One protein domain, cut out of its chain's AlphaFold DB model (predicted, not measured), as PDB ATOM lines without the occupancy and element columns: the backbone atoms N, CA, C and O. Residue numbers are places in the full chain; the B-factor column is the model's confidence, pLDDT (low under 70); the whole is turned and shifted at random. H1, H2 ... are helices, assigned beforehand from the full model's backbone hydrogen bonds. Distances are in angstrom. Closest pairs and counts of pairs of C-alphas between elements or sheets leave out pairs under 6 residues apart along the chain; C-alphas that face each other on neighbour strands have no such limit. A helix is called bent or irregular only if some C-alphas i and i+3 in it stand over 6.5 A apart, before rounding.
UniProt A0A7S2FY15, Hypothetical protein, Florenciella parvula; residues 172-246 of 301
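AT A GLANCE: This is residues 172 to 246 of the 301 residues of the protein "Hypothetical protein" of Florenciella parvula (UniProt A0A7S2FY15). Three helices, H1, H2 and H3, stand side by side as an up-and-down bundle, their centres making a triangle, and a shorter fourth, H4, folds back along the last part of H3, away from H1 and H2. The printed part has 75 residues, with four named helices in the order H1, H2, H3, H4 and no named strand; the class is all helix. The whole is compact, with a radius of gyration of the C-alphas of 11.8 A, and flat, spanning 35 by 26 by 14 A.

IN THESE COORDINATES: H1 is residues 173 to 185, 18.3 A long, beginning at C-alpha 173 (116.530, 82.275, 107.710). H2 is residues 192 to 208, 24.5 A. H3, the longest, is residues 210 to 230, 32.2 A; it is irregular, with C-alphas 212 and 215 8.9 A apart, and has a kink of 42 degrees near residue 217. H4 is residues 235 to 244, 14.7 A, ending at C-alpha 244 (128.100, 78.260, 96.451).

HOW THE PARTS SIT: H1 and H2 form a helical hairpin and touch, the closest C-alphas being those of Ala 180 and Ala 195, 4.3 A apart, at a shallow tilt of 13 degrees, opposite ways. H3 is the hub. It touches H2 in a second hairpin, closest at the C-alphas of Leu 206 and Met 213, 5.7 A, at a shallow tilt of 17 degrees. It touches H1, running the same way, closest at the C-alphas of Val 173 and Glu 216, 5.9 A. With residues 221 to 229 alone it touches H4 in a third hairpin, closest at the C-alphas of Glu 228 and Leu 238, 5.7 A. H4 is apart from H1 and H2. Every O i to N i+4 pair is within hydrogen-bond range in H1, H2 and H4, and 14 of 17 in H3.

THE WHOLE: The C-alphas farthest apart, of Glu 210 and Pro 232, are 36.8 A apart. The printed part has no cut and no long link. Residues 232 to 235 have pLDDT under 70.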
ATOM      1  N   HIS A 172     115.854  81.487 112.428       86.38
ATOM      2  CA  HIS A 172     115.069  81.445 111.202       86.38
ATOM      3  C   HIS A 172     115.739  82.250 110.074       86.38
ATOM      4  O   HIS A 172     116.079  83.421 110.244       86.38
ATOM      5  N   VAL A 173     115.845  81.669 108.873       87.94
ATOM      6  CA  VAL A 173     116.530  82.275 107.710       87.94
ATOM      7  C   VAL A 173     116.043  83.683 107.352       87.94
ATOM      8  O   VAL A 173     116.841  84.555 107.024       87.94
ATOM      9  N   LYS A 174     114.737  83.951 107.460       89.38
ATOM     10  CA  LYS A 174     114.179  85.290 107.189       89.38
ATOM     11  C   LYS A 174     114.773  86.381 108.085       89.38
ATOM     12  O   LYS A 174     114.890  87.510 107.622       89.38
ATOM     13  N   VAL A 175     115.151  86.058 109.326       90.81
ATOM     14  CA  VAL A 175     115.780  87.023 110.241       90.81
ATOM     15  C   VAL A 175     117.174  87.376 109.733       90.81
ATOM     16  O   VAL A 175     117.480  88.554 109.591       90.81
ATOM     17  N   TRP A 176     117.968  86.372 109.350       93.12
ATOM     18  CA  TRP A 176     119.284  86.573 108.739       93.12
ATOM     19  C   TRP A 176     119.225  87.400 107.453       93.12
ATOM     20  O   TRP A 176     119.986  88.352 107.296       93.12
ATOM     21  N   VAL A 177     118.289  87.082 106.553       92.56
ATOM     22  CA  VAL A 177     118.096  87.832 105.300       92.56
ATOM     23  C   VAL A 177     117.689  89.282 105.576       92.56
ATOM     24  O   VAL A 177     118.197  90.199 104.929       92.56
ATOM     25  N   SER A 178     116.795  89.505 106.545       91.62
ATOM     26  CA  SER A 178     116.387  90.851 106.961       91.62
ATOM     27  C   SER A 178     117.555  91.635 107.560       91.62
ATOM     28  O   SER A 178     117.736  92.802 107.221       91.62
ATOM     29  N   PHE A 179     118.387  90.990 108.384       92.50
ATOM     30  CA  PHE A 179     119.557  91.618 108.991       92.50
ATOM     31  C   PHE A 179     120.602  92.016 107.938       92.50
ATOM     32  O   PHE A 179     121.061  93.155 107.913       92.50
ATOM     33  N   ALA A 180     120.907  91.128 106.990       92.31
ATOM     34  CA  ALA A 180     121.823  91.453 105.901       92.31
ATOM     35  C   ALA A 180     121.268  92.554 104.975       92.31
ATOM     36  O   ALA A 180     122.014  93.417 104.520       92.31
ATOM     37  N   SER A 181     119.953  92.570 104.727       91.19
ATOM     38  CA  SER A 181     119.306  93.637 103.946       91.19
ATOM     39  C   SER A 181     119.378  94.992 104.658       91.19
ATOM     40  O   SER A 181     119.573  96.017 103.999       91.19
ATOM     41  N   PHE A 182     119.251  94.992 105.992       92.00
ATOM     42  CA  PHE A 182     119.451  96.175 106.827       92.00
ATOM     43  C   PHE A 182     120.873  96.721 106.664       92.00
ATOM     44  O   PHE A 182     121.015  97.868 106.248       92.00
ATOM     45  N   GLU A 183     121.913  95.905 106.865       90.69
ATOM     46  CA  GLU A 183     123.295  96.386 106.706       90.69
ATOM     47  C   GLU A 183     123.579  96.891 105.286       90.69
ATOM     48  O   GLU A 183     124.260  97.897 105.111       90.69
ATOM     49  N   ALA A 184     123.025  96.236 104.263       88.75
ATOM     50  CA  ALA A 184     123.307  96.572 102.872       88.75
ATOM     51  C   ALA A 184     122.698  97.902 102.410       88.75
ATOM     52  O   ALA A 184     123.234  98.529 101.494       88.75
ATOM     53  N   SER A 185     121.532  98.277 102.943       84.62
ATOM     54  CA  SER A 185     120.683  99.294 102.304       84.62
ATOM     55  C   SER A 185     119.904 100.203 103.250       84.62
ATOM     56  O   SER A 185     119.414 101.241 102.801       84.62
ATOM     57  N   ALA A 186     119.757  99.845 104.527       82.62
ATOM     58  CA  ALA A 186     118.984 100.654 105.456       82.62
ATOM     59  C   ALA A 186     119.815 101.816 106.034       82.62
ATOM     60  O   ALA A 186     121.038 101.717 106.148       82.62
ATOM     61  N   PRO A 187     119.157 102.919 106.439       77.31
ATOM     62  CA  PRO A 187     119.798 103.985 107.200       77.31
ATOM     63  C   PRO A 187     120.428 103.425 108.478       77.31
ATOM     64  O   PRO A 187     119.760 102.740 109.253       77.31
ATOM     65  N   GLY A 188     121.716 103.698 108.670       76.12
ATOM     66  CA  GLY A 188     122.488 103.168 109.791       76.12
ATOM     67  C   GLY A 188     123.096 101.778 109.577       76.12
ATOM     68  O   GLY A 188     123.740 101.238 110.475       76.12
ATOM     69  N   GLY A 189     122.922 101.186 108.392       82.19
ATOM     70  CA  GLY A 189     123.658  99.991 107.988       82.19
ATOM     71  C   GLY A 189     125.145 100.283 107.741       82.19
ATOM     72  O   GLY A 189     125.511 101.363 107.279       82.19
ATOM     73  N   GLY A 190     126.002  99.304 108.025       81.12
ATOM     74  CA  GLY A 190     127.459  99.336 107.848       81.12
ATOM     75  C   GLY A 190     127.896  99.077 106.400       81.12
ATOM     76  O   GLY A 190     129.065  99.203 106.035       81.12
ATOM     77  N   GLY A 191     126.934  98.793 105.522       86.25
ATOM     78  CA  GLY A 191     127.116  98.654 104.088       86.25
ATOM     79  C   GLY A 191     127.246  97.205 103.624       86.25
ATOM     80  O   GLY A 191     126.944  96.235 104.319       86.25
ATOM     81  N   MET A 192     127.688  97.056 102.375       85.94
ATOM     82  CA  MET A 192     127.675  95.767 101.679       85.94
ATOM     83  C   MET A 192     128.673  94.748 102.254       85.94
ATOM     84  O   MET A 192     128.441  93.544 102.167       85.94
ATOM     85  N   GLU A 193     129.789  95.194 102.835       86.62
ATOM     86  CA  GLU A 193     130.757  94.278 103.457       86.62
ATOM     87  C   GLU A 193     130.166  93.608 104.702       86.62
ATOM     88  O   GLU A 193     130.254  92.389 104.849       86.62
ATOM     89  N   ASP A 194     129.476  94.379 105.544       88.50
ATOM     90  CA  ASP A 194     128.817  93.848 106.735       88.50
ATOM     91  C   ASP A 194     127.636  92.949 106.369       88.50
ATOM     92  O   ASP A 194     127.488  91.864 106.935       88.50
ATOM     93  N   ALA A 195     126.869  93.310 105.336       90.31
ATOM     94  CA  ALA A 195     125.835  92.435 104.787       90.31
ATOM     95  C   ALA A 195     126.405  91.081 104.324       90.31
ATOM     96  O   ALA A 195     125.869  90.027 104.672       90.31
ATOM     97  N   ARG A 196     127.529  91.086 103.588       90.75
ATOM     98  CA  ARG A 196     128.237  89.863 103.166       90.75
ATOM     99  C   ARG A 196     128.741  89.058 104.364       90.75
ATOM    100  O   ARG A 196     128.608  87.834 104.380       90.75
ATOM    101  N   SER A 197     129.279  89.726 105.383       92.56
ATOM    102  CA  SER A 197     129.706  89.096 106.639       92.56
ATOM    103  C   SER A 197     128.542  88.385 107.337       92.56
ATOM    104  O   SER A 197     128.685  87.234 107.753       92.56
ATOM    105  N   ILE A 198     127.364  89.014 107.395       93.12
ATOM    106  CA  ILE A 198     126.150  88.407 107.956       93.12
ATOM    107  C   ILE A 198     125.703  87.200 107.134       93.12
ATOM    108  O   ILE A 198     125.399  86.168 107.725       93.12
ATOM    109  N   PHE A 199     125.701  87.271 105.799       93.00
ATOM    110  CA  PHE A 199     125.347  86.114 104.970       93.00
ATOM    111  C   PHE A 199     126.287  84.924 105.183       93.00
ATOM    112  O   PHE A 199     125.813  83.792 105.280       93.00
ATOM    113  N   ARG A 200     127.600  85.165 105.305       92.06
ATOM    114  CA  ARG A 200     128.582  84.111 105.625       92.06
ATOM    115  C   ARG A 200     128.295  83.494 106.997       92.06
ATOM    116  O   ARG A 200     128.129  82.283 107.090       92.06
ATOM    117  N   LYS A 201     128.117  84.325 108.033       92.69
ATOM    118  CA  LYS A 201     127.757  83.869 109.391       92.69
ATOM    119  C   LYS A 201     126.454  83.067 109.410       92.69
ATOM    120  O   LYS A 201     126.384  82.027 110.056       92.69
ATOM    121  N   ALA A 202     125.437  83.531 108.687       91.81
ATOM    122  CA  ALA A 202     124.151  82.858 108.570       91.81
ATOM    123  C   ALA A 202     124.284  81.492 107.886       91.81
ATOM    124  O   ALA A 202     123.655  80.525 108.307       91.81
ATOM    125  N   TYR A 203     125.110  81.402 106.841       90.94
ATOM    126  CA  TYR A 203     125.349  80.155 106.124       90.94
ATOM    127  C   TYR A 203     126.033  79.114 107.012       90.94
ATOM    128  O   TYR A 203     125.580  77.970 107.058       90.94
ATOM    129  N   ASP A 204     127.072  79.523 107.746       90.06
ATOM    130  CA  ASP A 204     127.781  78.653 108.686       90.06
ATOM    131  C   ASP A 204     126.849  78.197 109.819       90.06
ATOM    132  O   ASP A 204     126.748  77.001 110.089       90.06
ATOM    133  N   ALA A 205     126.067  79.117 110.399       89.44
ATOM    134  CA  ALA A 205     125.102  78.795 111.449       89.44
ATOM    135  C   ALA A 205     124.032  77.787 110.987       89.44
ATOM    136  O   ALA A 205     123.737  76.840 111.707       89.44
ATOM    137  N   LEU A 206     123.469  77.949 109.781       88.06
ATOM    138  CA  LEU A 206     122.478  77.009 109.232       88.06
ATOM    139  C   LEU A 206     123.090  75.656 108.842       88.06
ATOM    140  O   LEU A 206     122.395  74.642 108.816       88.06
ATOM    141  N   LYS A 207     124.383  75.628 108.507       87.31
ATOM    142  CA  LYS A 207     125.107  74.399 108.170       87.31
ATOM    143  C   LYS A 207     125.407  73.549 109.405       87.31
ATOM    144  O   LYS A 207     125.396  72.325 109.298       87.31
ATOM    145  N   GLU A 208     125.683  74.183 110.542       86.75
ATOM    146  CA  GLU A 208     125.952  73.506 111.818       86.75
ATOM    147  C   GLU A 208     124.690  72.932 112.488       86.75
ATOM    148  O   GLU A 208     124.802  72.051 113.342       86.75
ATOM    149  N   GLU A 209     123.498  73.383 112.091       84.44
ATOM    150  CA  GLU A 209     122.215  72.877 112.594       84.44
ATOM    151  C   GLU A 209     121.911  71.433 112.158       84.44
ATOM    152  O   GLU A 209     122.398  70.928 111.140       84.44
ATOM    153  N   GLU A 210     121.051  70.748 112.922       70.00
ATOM    154  CA  GLU A 210     120.672  69.362 112.636       70.00
ATOM    155  C   GLU A 210     120.040  69.224 111.239       70.00
ATOM    156  O   GLU A 210     119.073  69.894 110.882       70.00
ATOM    157  N   GLY A 211     120.609  68.341 110.411       71.25
ATOM    158  CA  GLY A 211     120.175  68.146 109.022       71.25
ATOM    159  C   GLY A 211     120.687  69.201 108.033       71.25
ATOM    160  O   GLY A 211     120.401  69.093 106.838       71.25
ATOM    161  N   GLY A 212     121.465  70.185 108.504       74.50
ATOM    162  CA  GLY A 212     122.125  71.207 107.693       74.50
ATOM    163  C   GLY A 212     121.176  72.174 106.987       74.50
ATOM    164  O   GLY A 212     121.607  72.778 106.006       74.50
ATOM    165  N   MET A 213     119.904  72.243 107.425       80.75
ATOM    166  CA  MET A 213     118.846  73.170 106.976       80.75
ATOM    167  C   MET A 213     118.962  73.553 105.494       80.75
ATOM    168  O   MET A 213     119.199  74.703 105.114       80.75
ATOM    169  N   LYS A 214     118.920  72.530 104.634       84.38
ATOM    170  CA  LYS A 214     119.294  72.670 103.224       84.38
ATOM    171  C   LYS A 214     118.379  73.629 102.470       84.38
ATOM    172  O   LYS A 214     118.871  74.421 101.670       84.38
ATOM    173  N   ASP A 215     117.077  73.573 102.727       86.69
ATOM    174  CA  ASP A 215     116.093  74.431 102.066       86.69
ATOM    175  C   ASP A 215     116.269  75.893 102.504       86.69
ATOM    176  O   ASP A 215     116.256  76.810 101.680       86.69
ATOM    177  N   GLU A 216     116.536  76.119 103.790       88.62
ATOM    178  CA  GLU A 216     116.827  77.431 104.357       88.62
ATOM    179  C   GLU A 216     118.138  78.003 103.809       88.62
ATOM    180  O   GLU A 216     118.202  79.183 103.467       88.62
ATOM    181  N   ARG A 217     119.179  77.181 103.651       89.62
ATOM    182  CA  ARG A 217     120.444  77.602 103.029       89.62
ATOM    183  C   ARG A 217     120.276  77.958 101.560       89.62
ATOM    184  O   ARG A 217     120.912  78.905 101.101       89.62
ATOM    185  N   VAL A 218     119.423  77.242 100.821       90.31
ATOM    186  CA  VAL A 218     119.073  77.621  99.442       90.31
ATOM    187  C   VAL A 218     118.435  79.007  99.447       90.31
ATOM    188  O   VAL A 218     118.889  79.875  98.706       90.31
ATOM    189  N   LEU A 219     117.447  79.237 100.318       91.31
ATOM    190  CA  LEU A 219     116.762  80.525 100.419       91.31
ATOM    191  C   LEU A 219     117.730  81.663 100.789       91.31
ATOM    192  O   LEU A 219     117.657  82.748 100.215       91.31
ATOM    193  N   LEU A 220     118.657  81.409 101.718       93.00
ATOM    194  CA  LEU A 220     119.690  82.365 102.117       93.00
ATOM    195  C   LEU A 220     120.602  82.734 100.937       93.00
ATOM    196  O   LEU A 220     120.843  83.915 100.694       93.00
ATOM    197  N   LEU A 221     121.089  81.738 100.188       92.19
ATOM    198  CA  LEU A 221     121.959  81.957  99.028       92.19
ATOM    199  C   LEU A 221     121.228  82.637  97.867       92.19
ATOM    200  O   LEU A 221     121.822  83.459  97.171       92.19
ATOM    201  N   GLU A 222     119.950  82.325  97.653       92.00
ATOM    202  CA  GLU A 222     119.118  83.025  96.672       92.00
ATOM    203  C   GLU A 222     118.975  84.504  97.032       92.00
ATOM    204  O   GLU A 222     119.220  85.354  96.175       92.00
ATOM    205  N   ALA A 223     118.680  84.811  98.299       92.50
ATOM    206  CA  ALA A 223     118.595  86.182  98.788       92.50
ATOM    207  C   ALA A 223     119.936  86.926  98.669       92.50
ATOM    208  O   ALA A 223     119.961  88.057  98.183       92.50
ATOM    209  N   TRP A 224     121.053  86.286  99.035       92.44
ATOM    210  CA  TRP A 224     122.389  86.868  98.880       92.44
ATOM    211  C   TRP A 224     122.692  87.160  97.407       92.44
ATOM    212  O   TRP A 224     123.045  88.280  97.044       92.44
ATOM    213  N   ARG A 225     122.470  86.189  96.518       90.25
ATOM    214  CA  ARG A 225     122.695  86.357  95.077       90.25
ATOM    215  C   ARG A 225     121.852  87.491  94.498       90.25
ATOM    216  O   ARG A 225     122.327  88.222  93.631       90.25
ATOM    217  N   ASP A 226     120.596  87.599  94.906       90.56
ATOM    218  CA  ASP A 226     119.690  88.616  94.381       90.56
ATOM    219  C   ASP A 226     120.055  90.017  94.907       90.56
ATOM    220  O   ASP A 226     119.992  90.980  94.138       90.56
ATOM    221  N   LEU A 227     120.565  90.120  96.141       87.75
ATOM    222  CA  LEU A 227     121.173  91.347  96.658       87.75
ATOM    223  C   LEU A 227     122.414  91.747  95.839       87.75
ATOM    224  O   LEU A 227     122.484  92.880  95.367       87.75
ATOM    225  N   GLU A 228     123.344  90.822  95.584       87.62
ATOM    226  CA  GLU A 228     124.552  91.088  94.779       87.62
ATOM    227  C   GLU A 228     124.212  91.514  93.343       87.62
ATOM    228  O   GLU A 228     124.812  92.436  92.793       87.62
ATOM    229  N   LYS A 229     123.199  90.897  92.720       86.75
ATOM    230  CA  LYS A 229     122.729  91.284  91.376       86.75
ATOM    231  C   LYS A 229     122.158  92.694  91.320       86.75
ATOM    232  O   LYS A 229     122.216  93.319  90.261       86.75
ATOM    233  N   SER A 230     121.552  93.161  92.409       83.25
ATOM    234  CA  SER A 230     120.989  94.511  92.471       83.25
ATOM    235  C   SER A 230     122.073  95.594  92.500       83.25
ATOM    236  O   SER A 230     121.787  96.751  92.194       83.25
ATOM    237  N   GLN A 231     123.323  95.217  92.799       75.38
ATOM    238  CA  GLN A 231     124.445  96.135  92.899       75.38
ATOM    239  C   GLN A 231     125.202  96.278  91.562       75.38
ATOM    240  O   GLN A 231     125.537  95.284  90.915       75.38
ATOM    241  N   PRO A 232     125.549  97.505  91.127       65.75
ATOM    242  CA  PRO A 232     126.205  97.722  89.833       65.75
ATOM    243  C   PRO A 232     127.670  97.256  89.745       65.75
ATOM    244  O   PRO A 232     128.217  97.204  88.640       65.75
ATOM    245  N   ARG A 233     128.351  97.024  90.880       59.06
ATOM    246  CA  ARG A 233     129.823  97.115  90.962       59.06
ATOM    247  C   ARG A 233     130.588  95.793  91.090       59.06
ATOM    248  O   ARG A 233     131.690  95.738  90.551       59.06
ATOM    249  N   ASP A 234     130.029  94.730  91.673       61.56
ATOM    250  CA  ASP A 234     130.820  93.540  92.041       61.56
ATOM    251  C   ASP A 234     130.422  92.253  91.303       61.56
ATOM    252  O   ASP A 234     129.727  91.368  91.797       61.56
ATOM    253  N   LYS A 235     130.957  92.094  90.084       69.25
ATOM    254  CA  LYS A 235     130.842  90.831  89.326       69.25
ATOM    255  C   LYS A 235     131.622  89.673  89.961       69.25
ATOM    256  O   LYS A 235     131.339  88.518  89.646       69.25
ATOM    257  N   GLN A 236     132.620  89.972  90.795       76.44
ATOM    258  CA  GLN A 236     133.470  88.969  91.434       76.44
ATOM    259  C   GLN A 236     132.717  88.233  92.547       76.44
ATOM    260  O   GLN A 236     132.628  87.009  92.501       76.44
ATOM    261  N   GLU A 237     132.104  88.976  93.466       77.38
ATOM    262  CA  GLU A 237     131.340  88.440  94.603       77.38
ATOM    263  C   GLU A 237     130.093  87.687  94.149       77.38
ATOM    264  O   GLU A 237     129.839  86.565  94.586       77.38
ATOM    265  N   LEU A 238     129.384  88.206  93.141       80.94
ATOM    266  CA  LEU A 238     128.302  87.461  92.497       80.94
ATOM    267  C   LEU A 238     128.786  86.104  91.952       80.94
ATOM    268  O   LEU A 238     128.058  85.106  91.998       80.94
ATOM    269  N   GLY A 239     130.015  86.054  91.434       81.19
ATOM    270  CA  GLY A 239     130.658  84.824  90.987       81.19
ATOM    271  C   GLY A 239     130.957  83.854  92.131       81.19
ATOM    272  O   GLY A 239     130.836  82.646  91.937       81.19
ATOM    273  N   GLU A 240     131.309  84.354  93.314       83.25
ATOM    274  CA  GLU A 240     131.520  83.542  94.518       83.25
ATOM    275  C   GLU A 240     130.204  82.960  95.037       83.25
ATOM    276  O   GLU A 240     130.095  81.740  95.178       83.25
ATOM    277  N   VAL A 241     129.160  83.779  95.186       84.31
ATOM    278  CA  VAL A 241     127.829  83.309  95.611       84.31
ATOM    279  C   VAL A 241     127.256  82.296  94.623       84.31
ATOM    280  O   VAL A 241     126.732  81.256  95.016       84.31
ATOM    281  N   THR A 242     127.427  82.532  93.318       85.19
ATOM    282  CA  THR A 242     126.970  81.595  92.280       85.19
ATOM    283  C   THR A 242     127.678  80.241  92.369       85.19
ATOM    284  O   THR A 242     127.058  79.216  92.088       85.19
ATOM    285  N   LYS A 243     128.951  80.202  92.785       88.00
ATOM    286  CA  LYS A 243     129.684  78.943  93.004       88.00
ATOM    287  C   LYS A 243     129.207  78.185  94.241       88.00
ATOM    288  O   LYS A 243     129.354  76.970  94.263       88.00
ATOM    289  N   MET A 244     128.651  78.875  95.236       86.06
ATOM    290  CA  MET A 244     128.100  78.260  96.451       86.06
ATOM    291  C   MET A 244     126.680  77.706  96.257       86.06
ATOM    292  O   MET A 244     126.206  76.933  97.089       86.06
ATOM    293  N   MET A 245     125.999  78.066  95.162       85.94
ATOM    294  CA  MET A 245     124.628  77.626  94.888       85.94
ATOM    295  C   MET A 245     124.511  76.092  94.823       85.94
ATOM    296  O   MET A 245     125.283  75.438  94.110       85.94
ATOM    297  N   PRO A 246     123.510  75.502  95.498       88.19
ATOM    298  CA  PRO A 246     123.328  74.063  95.517       88.19
ATOM    299  C   PRO A 246     122.758  73.528  94.204       88.19
ATOM    300  O   PRO A 246     122.021  74.195  93.474       88.19
TER     301      PRO A 246